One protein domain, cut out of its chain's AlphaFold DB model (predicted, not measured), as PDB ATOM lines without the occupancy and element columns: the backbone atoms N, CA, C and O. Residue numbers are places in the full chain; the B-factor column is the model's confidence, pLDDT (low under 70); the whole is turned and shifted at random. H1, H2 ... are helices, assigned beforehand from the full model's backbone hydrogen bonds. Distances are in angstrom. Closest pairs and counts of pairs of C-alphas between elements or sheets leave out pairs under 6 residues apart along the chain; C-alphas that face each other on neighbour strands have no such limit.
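AT A GLANCE: This is residues 249 to 297 of the 380 residues of the protein "Surfeit locus 6" of Ostreococcus tauri (UniProt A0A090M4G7). Two helices joined at one end make a flat V, a helical hairpin that opens away from its link, and the last stretch of the printed part folds back from the far end of H2 into the mouth of the V, toward H1. The printed part has 49 residues with two named helices, H1 then H2, and no named strand; the class is all helix. It is only just compact, close to loose, with a radius of gyration of the C-alphas of 11.4 A. The C-alphas span 32 by 24 by 10 A.

HOW THE PARTS SIT: H1, residues 249 to 264, touches H2, residues 273 to 289, with 8 pairs of C-alphas within 8 A. The closest C-alphas of the two are those of Ile 263 and Gly 273, 4.3 A apart. H1 touches H2 with residues 259 to 264 alone, and H2 touches H1 with residues 273 to 280 alone. They run opposite ways at a tilt of 37 degrees, only just steep, and form a helical hairpin. Their centres are 13.9 A apart. In H1 and H2 every O i to N i+4 pair is within hydrogen-bond range.

IN THESE COORDINATES: H1 begins at Lys 249, C-alpha at (189.185, 206.475, 122.092), and measures 22.2 A to the C-alpha of Asp 264. Eight residues follow, a short link. H2 begins at Gly 273, C-alpha at (182.197, 185.610, 110.348), and after 24.0 A ends at Ala 289, C-alpha at (178.457, 191.255, 133.393).

THE WHOLE: The two C-alphas farthest apart are those of Gly 267 and Gly 291, 32.0 A. Residues 286 to 291, of which 286 to 289 belong to H2, stand free. The C-alphas of Lys 249 and Asp 297, the first and last printed, are 10.6 A apart. The printed part has no cut. The mean pLDDT of the printed part is 91.2, and no printed residue is under 70.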
ATOM      1  N   LYS A 249     190.321 206.700 122.996       93.00
ATOM      2  CA  LYS A 249     189.185 206.475 122.092       93.00
ATOM      3  C   LYS A 249     189.642 206.158 120.670       93.00
ATOM      4  O   LYS A 249     188.905 205.518 119.932       93.00
ATOM      5  N   GLU A 250     190.864 206.551 120.314       94.00
ATOM      6  CA  GLU A 250     191.515 206.210 119.047       94.00
ATOM      7  C   GLU A 250     192.021 204.756 119.042       94.00
ATOM      8  O   GLU A 250     191.843 204.060 118.045       94.00
ATOM      9  N   SER A 251     192.559 204.243 120.161       94.56
ATOM     10  CA  SER A 251     192.942 202.825 120.268       94.56
ATOM     11  C   SER A 251     191.720 201.909 120.374       94.56
ATOM     12  O   SER A 251     191.700 200.861 119.736       94.56
ATOM     13  N   LEU A 252     190.667 202.335 121.081       94.12
ATOM     14  CA  LEU A 252     189.364 201.659 121.073       94.12
ATOM     15  C   LEU A 252     188.752 201.639 119.664       94.12
ATOM     16  O   LEU A 252     188.257 200.602 119.239       94.12
ATOM     17  N   LEU A 253     188.845 202.738 118.902       96.00
ATOM     18  CA  LEU A 253     188.375 202.773 117.511       96.00
ATOM     19  C   LEU A 253     189.179 201.816 116.620       96.00
ATOM     20  O   LEU A 253     188.576 201.079 115.845       96.00
ATOM     21  N   ARG A 254     190.510 201.760 116.771       95.62
ATOM     22  CA  ARG A 254     191.357 200.791 116.054       95.62
ATOM     23  C   ARG A 254     190.985 199.344 116.403       95.62
ATOM     24  O   ARG A 254     190.903 198.523 115.498       95.62
ATOM     25  N   LYS A 255     190.715 199.035 117.679       94.81
ATOM     26  CA  LYS A 255     190.240 197.709 118.122       94.81
ATOM     27  C   LYS A 255     188.861 197.366 117.549       94.81
ATOM     28  O   LYS A 255     188.677 196.260 117.055       94.81
ATOM     29  N   ALA A 256     187.921 198.311 117.560       94.31
ATOM     30  CA  ALA A 256     186.598 198.142 116.961       94.31
ATOM     31  C   ALA A 256     186.688 197.849 115.455       94.31
ATOM     32  O   ALA A 256     186.102 196.883 114.977       94.31
ATOM     33  N   GLN A 257     187.485 198.628 114.719       94.69
ATOM     34  CA  GLN A 257     187.710 198.417 113.286       94.69
ATOM     35  C   GLN A 257     188.438 197.097 112.991       94.69
ATOM     36  O   GLN A 257     188.123 196.451 111.999       94.69
ATOM     37  N   ALA A 258     189.372 196.666 113.847       95.12
ATOM     38  CA  ALA A 258     190.023 195.363 113.716       95.12
ATOM     39  C   ALA A 258     189.050 194.194 113.956       95.12
ATOM     40  O   ALA A 258     189.104 193.212 113.226       95.12
ATOM     41  N   ARG A 259     188.125 194.314 114.924       92.38
ATOM     42  CA  ARG A 259     187.055 193.325 115.143       92.38
ATOM     43  C   ARG A 259     186.083 193.242 113.966       92.38
ATOM     44  O   ARG A 259     185.700 192.138 113.612       92.38
ATOM     45  N   GLN A 260     185.716 194.375 113.356       91.06
ATOM     46  CA  GLN A 260     184.899 194.373 112.135       91.06
ATOM     47  C   GLN A 260     185.622 193.655 110.994       91.06
ATOM     48  O   GLN A 260     185.097 192.673 110.486       91.06
ATOM     49  N   LYS A 261     186.871 194.044 110.697       93.12
ATOM     50  CA  LYS A 261     187.682 193.372 109.673       93.12
ATOM     51  C   LYS A 261     187.794 191.867 109.902       93.12
ATOM     52  O   LYS A 261     187.526 191.112 108.991       93.12
ATOM     53  N   ALA A 262     188.060 191.418 111.129       91.38
ATOM     54  CA  ALA A 262     188.134 189.989 111.443       91.38
ATOM     55  C   ALA A 262     186.809 189.210 111.245       91.38
ATOM     56  O   ALA A 262     186.838 187.984 111.191       91.38
ATOM     57  N   ILE A 263     185.661 189.894 111.155       90.44
ATOM     58  CA  ILE A 263     184.371 189.308 110.756       90.44
ATOM     59  C   ILE A 263     184.235 189.352 109.226       90.44
ATOM     60  O   ILE A 263     183.896 188.337 108.619       90.44
ATOM     61  N   ASP A 264     184.547 190.494 108.606       90.56
ATOM     62  CA  ASP A 264     184.511 190.706 107.152       90.56
ATOM     63  C   ASP A 264     185.429 189.701 106.415       90.56
ATOM     64  O   ASP A 264     184.972 188.945 105.555       90.56
ATOM     65  N   ASP A 265     186.698 189.617 106.834       91.12
ATOM     66  CA  ASP A 265     187.762 188.735 106.325       91.12
ATOM     67  C   ASP A 265     187.404 187.235 106.453       91.12
ATOM     68  O   ASP A 265     187.941 186.399 105.729       91.12
ATOM     69  N   ALA A 266     186.478 186.880 107.352       87.69
ATOM     70  CA  ALA A 266     186.007 185.511 107.591       87.69
ATOM     71  C   ALA A 266     184.727 185.146 106.804       87.69
ATOM     72  O   ALA A 266     184.034 184.179 107.139       87.69
ATOM     73  N   GLY A 267     184.391 185.918 105.766       83.88
ATOM     74  CA  GLY A 267     183.181 185.727 104.959       83.88
ATOM     75  C   GLY A 267     181.952 186.473 105.491       83.88
ATOM     76  O   GLY A 267     180.823 186.080 105.192       83.88
ATOM     77  N   GLY A 268     182.163 187.528 106.281       78.62
ATOM     78  CA  GLY A 268     181.126 188.463 106.713       78.62
ATOM     79  C   GLY A 268     179.999 187.852 107.553       78.62
ATOM     80  O   GLY A 268     180.138 186.803 108.183       78.62
ATOM     81  N   GLU A 269     178.859 188.544 107.564       72.31
ATOM     82  CA  GLU A 269     177.694 188.198 108.389       72.31
ATOM     83  C   GLU A 269     176.912 186.975 107.878       72.31
ATOM     84  O   GLU A 269     176.020 186.520 108.581       72.31
ATOM     85  N   ASP A 270     177.270 186.394 106.722       73.06
ATOM     86  CA  ASP A 270     176.630 185.190 106.166       73.06
ATOM     87  C   ASP A 270     177.437 183.892 106.350       73.06
ATOM     88  O   ASP A 270     176.834 182.829 106.540       73.06
ATOM     89  N   GLY A 271     178.772 183.978 106.342       78.12
ATOM     90  CA  GLY A 271     179.692 182.841 106.432       78.12
ATOM     91  C   GLY A 271     180.309 182.621 107.820       78.12
ATOM     92  O   GLY A 271     179.654 182.759 108.856       78.12
ATOM     93  N   GLY A 272     181.601 182.271 107.845       81.38
ATOM     94  CA  GLY A 272     182.360 181.984 109.072       81.38
ATOM     95  C   GLY A 272     182.456 183.167 110.044       81.38
ATOM     96  O   GLY A 272     182.595 182.962 111.253       81.38
ATOM     97  N   GLY A 273     182.286 184.394 109.544       85.69
ATOM     98  CA  GLY A 273     182.197 185.610 110.348       85.69
ATOM     99  C   GLY A 273     181.079 185.575 111.397       85.69
ATOM    100  O   GLY A 273     181.284 186.140 112.471       85.69
ATOM    101  N   LYS A 274     179.978 184.825 111.192       89.25
ATOM    102  CA  LYS A 274     178.935 184.590 112.221       89.25
ATOM    103  C   LYS A 274     179.533 184.079 113.537       89.25
ATOM    104  O   LYS A 274     179.292 184.655 114.595       89.25
ATOM    105  N   ALA A 275     180.375 183.047 113.468       90.06
ATOM    106  CA  ALA A 275     180.985 182.424 114.644       90.06
ATOM    107  C   ALA A 275     182.055 183.311 115.314       90.06
ATOM    108  O   ALA A 275     182.356 183.140 116.495       90.06
ATOM    109  N   ILE A 276     182.643 184.263 114.581       90.62
ATOM    110  CA  ILE A 276     183.597 185.244 115.125       90.62
ATOM    111  C   ILE A 276     182.851 186.416 115.777       90.62
ATOM    112  O   ILE A 276     183.197 186.824 116.887       90.62
ATOM    113  N   ALA A 277     181.789 186.908 115.137       91.06
ATOM    114  CA  ALA A 277     180.892 187.915 115.691       91.06
ATOM    115  C   ALA A 277     180.245 187.424 116.996       91.06
ATOM    116  O   ALA A 277     180.247 188.152 117.988       91.06
ATOM    117  N   GLU A 278     179.787 186.168 117.030       93.50
ATOM    118  CA  GLU A 278     179.264 185.528 118.237       93.50
ATOM    119  C   GLU A 278     180.315 185.465 119.361       93.50
ATOM    120  O   GLU A 278     180.030 185.891 120.481       93.50
ATOM    121  N   LYS A 279     181.553 185.026 119.084       94.12
ATOM    122  CA  LYS A 279     182.640 185.023 120.087       94.12
ATOM    123  C   LYS A 279     182.876 186.414 120.682       94.12
ATOM    124  O   LYS A 279     182.904 186.558 121.904       94.12
ATOM    125  N   PHE A 280     182.972 187.452 119.847       93.38
ATOM    126  CA  PHE A 280     183.124 188.829 120.331       93.38
ATOM    127  C   PHE A 280     181.886 189.342 121.086       93.38
ATOM    128  O   PHE A 280     182.035 190.152 122.005       93.38
ATOM    129  N   ALA A 281     180.680 188.876 120.746       93.50
ATOM    130  CA  ALA A 281     179.458 189.196 121.480       93.50
ATOM    131  C   ALA A 281     179.448 188.552 122.878       93.50
ATOM    132  O   ALA A 281     179.166 189.252 123.851       93.50
ATOM    133  N   TRP A 282     179.833 187.276 123.004       95.75
ATOM    134  CA  TRP A 282     179.973 186.588 124.296       95.75
ATOM    135  C   TRP A 282     181.078 187.202 125.166       95.75
ATOM    136  O   TRP A 282     180.818 187.505 126.331       95.75
ATOM    137  N   GLU A 283     182.265 187.492 124.614       95.00
ATOM    138  CA  GLU A 283     183.315 188.262 125.311       95.00
ATOM    139  C   GLU A 283     182.755 189.578 125.872       95.00
ATOM    140  O   GLU A 283     182.916 189.902 127.049       95.00
ATOM    141  N   ALA A 284     182.066 190.346 125.026       94.44
ATOM    142  CA  ALA A 284     181.547 191.652 125.395       94.44
ATOM    143  C   ALA A 284     180.331 191.570 126.340       94.44
ATOM    144  O   ALA A 284     180.069 192.528 127.070       94.44
ATOM    145  N   ALA A 285     179.601 190.452 126.370       96.12
ATOM    146  CA  ALA A 285     178.576 190.166 127.370       96.12
ATOM    147  C   ALA A 285     179.209 189.847 128.734       96.12
ATOM    148  O   ALA A 285     178.808 190.440 129.736       96.12
ATOM    149  N   LEU A 286     180.252 189.011 128.771       97.00
ATOM    150  CA  LEU A 286     181.005 188.683 129.989       97.00
ATOM    151  C   LEU A 286     181.683 189.923 130.596       97.00
ATOM    152  O   LEU A 286     181.543 190.168 131.795       97.00
ATOM    153  N   SER A 287     182.324 190.773 129.783       94.12
ATOM    154  CA  SER A 287     182.865 192.063 130.247       94.12
ATOM    155  C   SER A 287     181.781 193.017 130.765       94.12
ATOM    156  O   SER A 287     182.012 193.746 131.727       94.12
ATOM    157  N   ARG A 288     180.577 193.026 130.174       95.69
ATOM    158  CA  ARG A 288     179.456 193.831 130.698       95.69
ATOM    159  C   ARG A 288     178.923 193.263 132.019       95.69
ATOM    160  O   ARG A 288     178.613 194.047 132.915       95.69
ATOM    161  N   ALA A 289     178.877 191.938 132.169       96.81
ATOM    162  CA  ALA A 289     178.457 191.255 133.393       96.81
ATOM    163  C   ALA A 289     179.443 191.455 134.560       96.81
ATOM    164  O   ALA A 289     179.008 191.654 135.692       96.81
ATOM    165  N   SER A 290     180.755 191.515 134.296       94.50
ATOM    166  CA  SER A 290     181.769 191.886 135.301       94.50
ATOM    167  C   SER A 290     181.776 193.385 135.661       94.50
ATOM    168  O   SER A 290     182.560 193.827 136.502       94.50
ATOM    169  N   GLY A 291     180.891 194.181 135.050       93.38
ATOM    170  CA  GLY A 291     180.733 195.613 135.303       93.38
ATOM    171  C   GLY A 291     181.645 196.518 134.468       93.38
ATOM    172  O   GLY A 291     181.635 197.742 134.664       93.38
ATOM    173  N   GLU A 292     182.418 195.976 133.520       91.25
ATOM    174  CA  GLU A 292     183.230 196.791 132.624       91.25
ATOM    175  C   GLU A 292     182.372 197.518 131.577       91.25
ATOM    176  O   GLU A 292     181.486 196.976 130.915       91.25
ATOM    177  N   LYS A 293     182.671 198.808 131.391       92.12
ATOM    178  CA  LYS A 293     182.001 199.658 130.402       92.12
ATOM    179  C   LYS A 293     182.664 199.498 129.040       92.12
ATOM    180  O   LYS A 293     183.441 200.369 128.640       92.12
ATOM    181  N   VAL A 294     182.333 198.393 128.373       92.62
ATOM    182  CA  VAL A 294     182.709 198.093 126.985       92.62
ATOM    183  C   VAL A 294     182.307 199.259 126.070       92.62
ATOM    184  O   VAL A 294     181.218 199.820 126.196       92.62
ATOM    185  N   LEU A 295     183.227 199.659 125.190       93.06
ATOM    186  CA  LEU A 295     183.092 200.778 124.254       93.06
ATOM    187  C   LEU A 295     183.594 200.329 122.878       93.06
ATOM    188  O   LEU A 295     184.722 200.621 122.487       93.06
ATOM    189  N   ASP A 296     182.744 199.575 122.197       92.12
ATOM    190  CA  ASP A 296     182.985 198.842 120.953       92.12
ATOM    191  C   ASP A 296     182.423 199.544 119.701       92.12
ATOM    192  O   ASP A 296     182.988 199.387 118.626       92.12
ATOM    193  N   ASP A 297     181.389 200.383 119.822       93.50
ATOM    194  CA  ASP A 297     180.756 201.085 118.689       93.50
ATOM    195  C   ASP A 297     181.701 202.042 117.913       93.50
ATOM    196  O   ASP A 297     181.937 203.179 118.358       93.50
TER     197      ASP A 297